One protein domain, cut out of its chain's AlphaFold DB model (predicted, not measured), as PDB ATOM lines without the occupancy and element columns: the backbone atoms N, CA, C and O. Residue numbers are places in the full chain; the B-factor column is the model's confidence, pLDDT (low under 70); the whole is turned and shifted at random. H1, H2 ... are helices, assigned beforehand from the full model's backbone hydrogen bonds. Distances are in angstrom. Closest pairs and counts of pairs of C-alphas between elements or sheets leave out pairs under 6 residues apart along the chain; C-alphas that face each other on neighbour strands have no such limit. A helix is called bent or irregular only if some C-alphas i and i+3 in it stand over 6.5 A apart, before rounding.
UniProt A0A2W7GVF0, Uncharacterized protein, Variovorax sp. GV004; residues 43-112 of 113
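This is residues 43 to 112 of the 113 residues of an uncharacterized protein of Variovorax sp. GV004 (UniProt A0A2W7GVF0). One long helix, H2, makes the axis of a rod, and two shorter helices fold back along one side of it, H1 beside its first part and H3 beside its last part. The free ends of H1 and H3 come near the middle of the rod, while the two links loop round at its two ends. The printed part has 70 residues with three named helices, in the order H1, H2, H3, and no named strand; its class is all helix. It is only just loose, close to extended, with a radius of gyration of the C-alphas of 16.2 A and spans of 48 by 17 by 14 A.

Start with H2, residues 61 to 86. With residues 64 to 75 alone it touches H1, residues 43 to 49; look at the C-alphas of Cys 47 and Val 68, their closest, 5.4 A apart. H1 and H2 form a helical hairpin, running opposite ways at a steep tilt of 43 degrees. With residues 76 to 84 alone H2 touches residues 103 to 108 of H3, which spans residues 97 to 110; their closest C-alphas, of Cys 83 and Cys 107, are 5.8 A apart. This too is a helical hairpin, opposite ways at 37 degrees, only just a steep tilt. H1 and H3 are apart. In H1 and H3 every O i to N i+4 pair is within hydrogen-bond range; in H2 19 of 22 are.

Find C-alpha 61 at (-21.673, -25.877, -58.094); from there H2 runs 37.0 A to C-alpha 86 at (-37.110, -8.378, -29.411). H2 is neither bent nor irregular, but only just: C-alphas 78 and 81 are 6.0 A apart. H1 starts at C-alpha 43, (-33.344, -17.418, -45.216), and is 10.0 A long. H3 is 20.2 A long and ends at C-alpha 110, (-39.275, -18.890, -36.131).

The C-alphas of Gly 61 and Asn 91, the two farthest apart, are 49.6 A from each other, yet those of Ala 43 and Lys 112, the first and last printed, are 6.7 A apart. The printed part has no cut. The link from H1 to H2, 11 residues, is long; that from H2 to H3, 10 residues, is short. Mean pLDDT of the printed part is 84.0, and residues 43 to 45 and residue 112 are under 70.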
ATOM      1  N   ALA A  43     -34.790 -17.256 -45.427       54.31
ATOM      2  CA  ALA A  43     -33.344 -17.418 -45.216       54.31
ATOM      3  C   ALA A  43     -32.671 -18.279 -46.311       54.31
ATOM      4  O   ALA A  43     -31.673 -17.862 -46.894       54.31
ATOM      5  N   GLY A  44     -33.262 -19.422 -46.676       55.75
ATOM      6  CA  GLY A  44     -32.728 -20.287 -47.740       55.75
ATOM      7  C   GLY A  44     -32.777 -19.643 -49.133       55.75
ATOM      8  O   GLY A  44     -31.771 -19.600 -49.841       55.75
ATOM      9  N   ALA A  45     -33.924 -19.068 -49.511       60.75
ATOM     10  CA  ALA A  45     -34.113 -18.432 -50.819       60.75
ATOM     11  C   ALA A  45     -33.286 -17.141 -50.981       60.75
ATOM     12  O   ALA A  45     -32.780 -16.845 -52.062       60.75
ATOM     13  N   THR A  46     -33.095 -16.382 -49.899       73.81
ATOM     14  CA  THR A  46     -32.276 -15.161 -49.900       73.81
ATOM     15  C   THR A  46     -30.785 -15.466 -49.926       73.81
ATOM     16  O   THR A  46     -30.040 -14.722 -50.561       73.81
ATOM     17  N   CYS A  47     -30.339 -16.560 -49.304       82.38
ATOM     18  CA  CYS A  47     -28.954 -17.010 -49.403       82.38
ATOM     19  C   CYS A  47     -28.595 -17.489 -50.810       82.38
ATOM     20  O   CYS A  47     -27.501 -17.195 -51.289       82.38
ATOM     21  N   ASP A  48     -29.522 -18.167 -51.492       80.38
ATOM     22  CA  ASP A  48     -29.341 -18.596 -52.880       80.38
ATOM     23  C   ASP A  48     -29.281 -17.393 -53.838       80.38
ATOM     24  O   ASP A  48     -28.373 -17.296 -54.660       80.38
ATOM     25  N   ALA A  49     -30.171 -16.408 -53.652       81.88
ATOM     26  CA  ALA A  49     -30.189 -15.167 -54.432       81.88
ATOM     27  C   ALA A  49     -28.970 -14.255 -54.181       81.88
ATOM     28  O   ALA A  49     -28.583 -13.480 -55.053       81.88
ATOM     29  N   LYS A  50     -28.355 -14.333 -52.993       82.62
ATOM     30  CA  LYS A  50     -27.141 -13.575 -52.635       82.62
ATOM     31  C   LYS A  50     -25.844 -14.288 -53.012       82.62
ATOM     32  O   LYS A  50     -24.780 -13.698 -52.841       82.62
ATOM     33  N   ALA A  51     -25.909 -15.522 -53.512       86.50
ATOM     34  CA  ALA A  51     -24.742 -16.298 -53.911       86.50
ATOM     35  C   ALA A  51     -24.154 -15.768 -55.228       86.50
ATOM     36  O   ALA A  51     -24.225 -16.427 -56.260       86.50
ATOM     37  N   VAL A  52     -23.569 -14.573 -55.194       87.62
ATOM     38  CA  VAL A  52     -22.866 -13.930 -56.308       87.62
ATOM     39  C   VAL A  52     -21.403 -13.699 -55.938       87.62
ATOM     40  O   VAL A  52     -21.065 -13.475 -54.776       87.62
ATOM     41  N   ASP A  53     -20.515 -13.800 -56.920       83.06
ATOM     42  CA  ASP A  53     -19.095 -13.518 -56.762       83.06
ATOM     43  C   ASP A  53     -18.808 -12.005 -56.841       83.06
ATOM     44  O   ASP A  53     -19.681 -11.191 -57.143       83.06
ATOM     45  N   LYS A  54     -17.550 -11.618 -56.604       82.88
ATOM     46  CA  LYS A  54     -17.083 -10.223 -56.682       82.88
ATOM     47  C   LYS A  54     -17.242  -9.573 -58.064       82.88
ATOM     48  O   LYS A  54     -17.253  -8.353 -58.151       82.88
ATOM     49  N   ASN A  55     -17.364 -10.367 -59.125       85.25
ATOM     50  CA  ASN A  55     -17.628  -9.900 -60.485       85.25
ATOM     51  C   ASN A  55     -19.132  -9.869 -60.816       85.25
ATOM     52  O   ASN A  55     -19.504  -9.682 -61.974       85.25
ATOM     53  N   GLY A  56     -20.004 -10.082 -59.824       82.94
ATOM     54  CA  GLY A  56     -21.457 -10.066 -59.991       82.94
ATOM     55  C   GLY A  56     -22.024 -11.305 -60.685       82.94
ATOM     56  O   GLY A  56     -23.193 -11.302 -61.070       82.94
ATOM     57  N   LYS A  57     -21.240 -12.375 -60.862       85.81
ATOM     58  CA  LYS A  57     -21.726 -13.628 -61.447       85.81
ATOM     59  C   LYS A  57     -22.271 -14.535 -60.348       85.81
ATOM     60  O   LYS A  57     -21.656 -14.691 -59.298       85.81
ATOM     61  N   ALA A  58     -23.410 -15.176 -60.600       87.12
ATOM     62  CA  ALA A  58     -23.946 -16.183 -59.690       87.12
ATOM     63  C   ALA A  58     -22.926 -17.315 -59.462       87.12
ATOM     64  O   ALA A  58     -22.374 -17.881 -60.410       87.12
ATOM     65  N   LEU A  59     -22.685 -17.646 -58.193       86.00
ATOM     66  CA  LEU A  59     -21.896 -18.798 -57.789       86.00
ATOM     67  C   LEU A  59     -22.634 -20.064 -58.237       86.00
ATOM     68  O   LEU A  59     -23.839 -20.207 -58.028       86.00
ATOM     69  N   ALA A  60     -21.904 -21.007 -58.827       88.12
ATOM     70  CA  ALA A  60     -22.429 -22.297 -59.266       88.12
ATOM     71  C   ALA A  60     -21.680 -23.460 -58.593       88.12
ATOM     72  O   ALA A  60     -20.582 -23.292 -58.053       88.12
ATOM     73  N   GLY A  61     -22.288 -24.648 -58.604       87.81
ATOM     74  CA  GLY A  61     -21.673 -25.877 -58.094       87.81
ATOM     75  C   GLY A  61     -21.252 -25.798 -56.620       87.81
ATOM     76  O   GLY A  61     -21.980 -25.286 -55.768       87.81
ATOM     77  N   ALA A  62     -20.057 -26.310 -56.310       86.38
ATOM     78  CA  ALA A  62     -19.542 -26.388 -54.940       86.38
ATOM     79  C   ALA A  62     -19.359 -25.011 -54.267       86.38
ATOM     80  O   ALA A  62     -19.540 -24.892 -53.051       86.38
ATOM     81  N   ALA A  63     -19.049 -23.966 -55.044       84.62
ATOM     82  CA  ALA A  63     -18.904 -22.605 -54.530       84.62
ATOM     83  C   ALA A  63     -20.246 -22.058 -54.026       84.62
ATOM     84  O   ALA A  63     -20.320 -21.533 -52.915       84.62
ATOM     85  N   LYS A  64     -21.324 -22.285 -54.791       86.69
ATOM     86  CA  LYS A  64     -22.695 -21.955 -54.381       86.69
ATOM     87  C   LYS A  64     -23.084 -22.698 -53.108       86.69
ATOM     88  O   LYS A  64     -23.514 -22.082 -52.143       86.69
ATOM     89  N   ALA A  65     -22.873 -24.013 -53.079       88.12
ATOM     90  CA  ALA A  65     -23.239 -24.841 -51.932       88.12
ATOM     91  C   ALA A  65     -22.495 -24.438 -50.646       88.12
ATOM     92  O   ALA A  65     -23.069 -24.482 -49.558       88.12
ATOM     93  N   SER A  66     -21.228 -24.033 -50.762       88.19
ATOM     94  CA  SER A  66     -20.435 -23.552 -49.624       88.19
ATOM     95  C   SER A  66     -20.893 -22.171 -49.158       88.19
ATOM     96  O   SER A  66     -21.005 -21.940 -47.954       88.19
ATOM     97  N   PHE A  67     -21.211 -21.277 -50.100       89.06
ATOM     98  CA  PHE A  67     -21.747 -19.955 -49.794       89.06
ATOM     99  C   PHE A  67     -23.111 -20.043 -49.116       89.06
ATOM    100  O   PHE A  67     -23.287 -19.450 -48.059       89.06
ATOM    101  N   VAL A  68     -24.045 -20.827 -49.661       87.81
ATOM    102  CA  VAL A  68     -25.381 -21.011 -49.077       87.81
ATOM    103  C   VAL A  68     -25.266 -21.566 -47.659       87.81
ATOM    104  O   VAL A  68     -25.783 -20.949 -46.735       87.81
ATOM    105  N   LYS A  69     -24.468 -22.622 -47.435       87.00
ATOM    106  CA  LYS A  69     -24.222 -23.150 -46.078       87.00
ATOM    107  C   LYS A  69     -23.642 -22.103 -45.122       87.00
ATOM    108  O   LYS A  69     -23.974 -22.085 -43.934       87.00
ATOM    109  N   LYS A  70     -22.728 -21.254 -45.604       86.19
ATOM    110  CA  LYS A  70     -22.149 -20.173 -44.797       86.19
ATOM    111  C   LYS A  70     -23.190 -19.094 -44.499       86.19
ATOM    112  O   LYS A  70     -23.274 -18.663 -43.356       86.19
ATOM    113  N   CYS A  71     -23.992 -18.716 -45.487       88.44
ATOM    114  CA  CYS A  71     -25.044 -17.715 -45.381       88.44
ATOM    115  C   CYS A  71     -26.172 -18.157 -44.441       88.44
ATOM    116  O   CYS A  71     -26.611 -17.370 -43.611       88.44
ATOM    117  N   GLU A  72     -26.589 -19.423 -44.475       83.56
ATOM    118  CA  GLU A  72     -27.568 -19.972 -43.528       83.56
ATOM    119  C   GLU A  72     -27.043 -19.919 -42.090       83.56
ATOM    120  O   GLU A  72     -27.758 -19.540 -41.159       83.56
ATOM    121  N   LYS A  73     -25.760 -20.257 -41.896       83.31
ATOM    122  CA  LYS A  73     -25.106 -20.141 -40.588       83.31
ATOM    123  C   LYS A  73     -25.005 -18.698 -40.111       83.31
ATOM    124  O   LYS A  73     -25.238 -18.450 -38.931       83.31
ATOM    125  N   ASP A  74     -24.656 -17.780 -41.003       81.50
ATOM    126  CA  ASP A  74     -24.549 -16.356 -40.695       81.50
ATOM    127  C   ASP A  74     -25.920 -15.757 -40.369       81.50
ATOM    128  O   ASP A  74     -26.087 -15.124 -39.336       81.50
ATOM    129  N   THR A  75     -26.946 -16.099 -41.146       77.88
ATOM    130  CA  THR A  75     -28.339 -15.701 -40.901       77.88
ATOM    131  C   THR A  75     -28.829 -16.209 -39.548       77.88
ATOM    132  O   THR A  75     -29.413 -15.457 -38.770       77.88
ATOM    133  N   LYS A  76     -28.518 -17.463 -39.199       73.62
ATOM    134  CA  LYS A  76     -28.806 -18.004 -37.865       73.62
ATOM    135  C   LYS A  76     -28.052 -17.252 -36.761       73.62
ATOM    136  O   LYS A  76     -28.600 -17.066 -35.676       73.62
ATOM    137  N   ALA A  77     -26.812 -16.834 -37.010       76.88
ATOM    138  CA  ALA A  77     -26.035 -16.041 -36.060       76.88
ATOM    139  C   ALA A  77     -26.571 -14.604 -35.928       76.88
ATOM    140  O   ALA A  77     -26.582 -14.068 -34.824       76.88
ATOM    141  N   ALA A  78     -27.075 -14.015 -37.014       75.19
ATOM    142  CA  ALA A  78     -27.696 -12.694 -37.056       75.19
ATOM    143  C   ALA A  78     -29.111 -12.677 -36.448       75.19
ATOM    144  O   ALA A  78     -29.547 -11.654 -35.917       75.19
ATOM    145  N   ALA A  79     -29.813 -13.813 -36.447       77.31
ATOM    146  CA  ALA A  79     -31.096 -13.957 -35.766       77.31
ATOM    147  C   ALA A  79     -30.958 -13.824 -34.241       77.31
ATOM    148  O   ALA A  79     -31.820 -13.227 -33.605       77.31
ATOM    149  N   ALA A  80     -29.861 -14.300 -33.643       79.50
ATOM    150  CA  ALA A  80     -29.648 -14.234 -32.196       79.50
ATOM    151  C   ALA A  80     -29.688 -12.798 -31.616       79.50
ATOM    152  O   ALA A  80     -30.451 -12.572 -30.674       79.50
ATOM    153  N   PRO A  81     -28.949 -11.797 -32.143       81.69
ATOM    154  CA  PRO A  81     -29.060 -10.419 -31.665       81.69
ATOM    155  C   PRO A  81     -30.424  -9.794 -31.986       81.69
ATOM    156  O   PRO A  81     -30.965  -9.084 -31.142       81.69
ATOM    157  N   ALA A  82     -31.032 -10.102 -33.138       83.44
ATOM    158  CA  ALA A  82     -32.373  -9.612 -33.474       83.44
ATOM    159  C   ALA A  82     -33.439 -10.132 -32.487       83.44
ATOM    160  O   ALA A  82     -34.261  -9.360 -31.984       83.44
ATOM    161  N   CYS A  83     -33.372 -11.420 -32.143       86.56
ATOM    162  CA  CYS A  83     -34.184 -12.056 -31.112       86.56
ATOM    163  C   CYS A  83     -33.887 -11.487 -29.722       86.56
ATOM    164  O   CYS A  83     -34.810 -11.274 -28.939       86.56
ATOM    165  N   ALA A  84     -32.626 -11.166 -29.419       85.75
ATOM    166  CA  ALA A  84     -32.245 -10.532 -28.161       85.75
ATOM    167  C   ALA A  84     -32.895  -9.160 -27.976       85.75
ATOM    168  O   ALA A  84     -33.393  -8.868 -26.892       85.75
ATOM    169  N   THR A  85     -32.912  -8.335 -29.025       86.25
ATOM    170  CA  THR A  85     -33.531  -7.002 -29.001       86.25
ATOM    171  C   THR A  85     -35.053  -7.078 -28.904       86.25
ATOM    172  O   THR A  85     -35.679  -6.201 -28.318       86.25
ATOM    173  N   LYS A  86     -35.661  -8.130 -29.464       86.06
ATOM    174  CA  LYS A  86     -37.110  -8.378 -29.411       86.06
ATOM    175  C   LYS A  86     -37.561  -9.048 -28.108       86.06
ATOM    176  O   LYS A  86     -38.756  -9.073 -27.836       86.06
ATOM    177  N   ALA A  87     -36.632  -9.566 -27.302       90.00
ATOM    178  CA  ALA A  87     -36.909 -10.224 -26.028       90.00
ATOM    179  C   ALA A  87     -37.260  -9.203 -24.933       90.00
ATOM    180  O   ALA A  87     -36.521  -9.040 -23.961       90.00
ATOM    181  N   VAL A  88     -38.389  -8.518 -25.095       91.12
ATOM    182  CA  VAL A  88     -38.972  -7.582 -24.130       91.12
ATOM    183  C   VAL A  88     -40.352  -8.071 -23.698       91.12
ATOM    184  O   VAL A  88     -41.059  -8.727 -24.461       91.12
ATOM    185  N   ASP A  89     -40.725  -7.807 -22.450       87.44
ATOM    186  CA  ASP A  89     -42.047  -8.119 -21.922       87.44
ATOM    187  C   ASP A  89     -43.072  -7.031 -22.296       87.44
ATOM    188  O   ASP A  89     -42.735  -5.993 -22.867       87.44
ATOM    189  N   LYS A  90     -44.342  -7.249 -21.940       87.88
ATOM    190  CA  LYS A  90     -45.452  -6.310 -22.179       87.88
ATOM    191  C   LYS A  90     -45.267  -4.920 -21.551       87.88
ATOM    192  O   LYS A  90     -45.880  -3.967 -22.010       87.88
ATOM    193  N   ASN A  91     -44.429  -4.798 -20.525       89.56
ATOM    194  CA  ASN A  91     -44.075  -3.533 -19.882       89.56
ATOM    195  C   ASN A  91     -42.838  -2.870 -20.520       89.56
ATOM    196  O   ASN A  91     -42.321  -1.890 -19.988       89.56
ATOM    197  N   GLY A  92     -42.321  -3.421 -21.624       87.69
ATOM    198  CA  GLY A  92     -41.135  -2.915 -22.315       87.69
ATOM    199  C   GLY A  92     -39.811  -3.234 -21.616       87.69
ATOM    200  O   GLY A  92     -38.772  -2.708 -22.015       87.69
ATOM    201  N   LYS A  93     -39.798  -4.091 -20.585       89.38
ATOM    202  CA  LYS A  93     -38.562  -4.503 -19.911       89.38
ATOM    203  C   LYS A  93     -37.940  -5.678 -20.651       89.38
ATOM    204  O   LYS A  93     -38.635  -6.590 -21.085       89.38
ATOM    205  N   ALA A  94     -36.615  -5.706 -20.755       89.94
ATOM    206  CA  ALA A  94     -35.921  -6.871 -21.296       89.94
ATOM    207  C   ALA A  94     -36.243  -8.136 -20.478       89.94
ATOM    208  O   ALA A  94     -36.123  -8.140 -19.249       89.94
ATOM    209  N   LEU A  95     -36.614  -9.217 -21.171       89.38
ATOM    210  CA  LEU A  95     -36.780 -10.538 -20.579       89.38
ATOM    211  C   LEU A  95     -35.430 -11.000 -20.018       89.38
ATOM    212  O   LEU A  95     -34.386 -10.846 -20.657       89.38
ATOM    213  N   ALA A  96     -35.447 -11.610 -18.835       91.31
ATOM    214  CA  ALA A  96     -34.267 -12.165 -18.177       91.31
ATOM    215  C   ALA A  96     -34.485 -13.637 -17.793       91.31
ATOM    216  O   ALA A  96     -35.614 -14.131 -17.760       91.31
ATOM    217  N   GLY A  97     -33.388 -14.350 -17.526       91.12
ATOM    218  CA  GLY A  97     -33.423 -15.737 -17.058       91.12
ATOM    219  C   GLY A  97     -34.140 -16.697 -18.013       91.12
ATOM    220  O   GLY A  97     -33.944 -16.657 -19.231       91.12
ATOM    221  N   ALA A  98     -34.978 -17.572 -17.453       91.88
ATOM    222  CA  ALA A  98     -35.692 -18.604 -18.204       91.88
ATOM    223  C   ALA A  98     -36.624 -18.026 -19.284       91.88
ATOM    224  O   ALA A  98     -36.669 -18.560 -20.390       91.88
ATOM    225  N   ALA A  99     -37.301 -16.905 -19.008       89.88
ATOM    226  CA  ALA A  99     -38.215 -16.270 -19.961       89.88
ATOM    227  C   ALA A  99     -37.485 -15.801 -21.229       89.88
ATOM    228  O   ALA A  99     -37.946 -16.049 -22.342       89.88
ATOM    229  N   LYS A 100     -36.293 -15.208 -21.066       90.19
ATOM    230  CA  LYS A 100     -35.431 -14.830 -22.193       90.19
ATOM    231  C   LYS A 100     -35.000 -16.049 -23.001       90.19
ATOM    232  O   LYS A 100     -35.011 -15.995 -24.223       90.19
ATOM    233  N   ASN A 101     -34.617 -17.137 -22.334       91.19
ATOM    234  CA  ASN A 101     -34.125 -18.340 -23.006       91.19
ATOM    235  C   ASN A 101     -35.234 -19.036 -23.816       91.19
ATOM    236  O   ASN A 101     -35.022 -19.407 -24.968       91.19
ATOM    237  N   SER A 102     -36.441 -19.142 -23.254       92.31
ATOM    238  CA  SER A 102     -37.610 -19.673 -23.965       92.31
ATOM    239  C   SER A 102     -37.996 -18.802 -25.161       92.31
ATOM    240  O   SER A 102     -38.247 -19.333 -26.242       92.31
ATOM    241  N   PHE A 103     -37.975 -17.472 -25.000       91.69
ATOM    242  CA  PHE A 103     -38.230 -16.538 -26.096       91.69
ATOM    243  C   PHE A 103     -37.167 -16.638 -27.193       91.69
ATOM    244  O   PHE A 103     -37.513 -16.771 -28.360       91.69
ATOM    245  N   MET A 104     -35.882 -16.640 -26.831       90.31
ATOM    246  CA  MET A 104     -34.766 -16.804 -27.770       90.31
ATOM    247  C   MET A 104     -34.890 -18.102 -28.564       90.31
ATOM    248  O   MET A 104     -34.835 -18.071 -29.786       90.31
ATOM    249  N   LYS A 105     -35.144 -19.235 -27.895       88.88
ATOM    250  CA  LYS A 105     -35.352 -20.527 -28.570       88.88
ATOM    251  C   LYS A 105     -36.534 -20.499 -29.532       88.88
ATOM    252  O   LYS A 105     -36.434 -21.058 -30.620       88.88
ATOM    253  N   LYS A 106     -37.641 -19.866 -29.139       88.06
ATOM    254  CA  LYS A 106     -38.824 -19.724 -29.993       88.06
ATOM    255  C   LYS A 106     -38.526 -18.823 -31.194       88.06
ATOM    256  O   LYS A 106     -38.808 -19.214 -32.315       88.06
ATOM    257  N   CYS A 107     -37.886 -17.681 -30.967       90.31
ATOM    258  CA  CYS A 107     -37.530 -16.709 -31.993       90.31
ATOM    259  C   CYS A 107     -36.496 -17.255 -32.991       90.31
ATOM    260  O   CYS A 107     -36.652 -17.078 -34.191       90.31
ATOM    261  N   GLU A 108     -35.481 -17.994 -32.535       84.19
ATOM    262  CA  GLU A 108     -34.519 -18.665 -33.420       84.19
ATOM    263  C   GLU A 108     -35.125 -19.829 -34.215       84.19
ATOM    264  O   GLU A 108     -34.555 -20.245 -35.223       84.19
ATOM    265  N   ALA A 109     -36.208 -20.433 -33.722       83.44
ATOM    266  CA  ALA A 109     -36.945 -21.454 -34.460       83.44
ATOM    267  C   ALA A 109     -37.826 -20.811 -35.537       83.44
ATOM    268  O   ALA A 109     -37.827 -21.292 -36.664       83.44
ATOM    269  N   ASP A 110     -38.489 -19.703 -35.200       80.00
ATOM    270  CA  ASP A 110     -39.275 -18.890 -36.131       80.00
ATOM    271  C   ASP A 110     -38.386 -18.305 -37.241       80.00
ATOM    272  O   ASP A 110     -38.712 -18.397 -38.410       80.00
ATOM    273  N   ALA A 111     -37.179 -17.835 -36.900       73.69
ATOM    274  CA  ALA A 111     -36.193 -17.290 -37.841       73.69
ATOM    275  C   ALA A 111     -35.662 -18.286 -38.899       73.69
ATOM    276  O   ALA A 111     -34.895 -17.889 -39.776       73.69
ATOM    277  N   LYS A 112     -35.981 -19.580 -38.779       65.00
ATOM    278  CA  LYS A 112     -35.538 -20.637 -39.705       65.00
ATOM    279  C   LYS A 112     -36.639 -21.113 -40.656       65.00
ATOM    280  O   LYS A 112     -36.323 -21.936 -41.513       65.00
TER     281      LYS A 112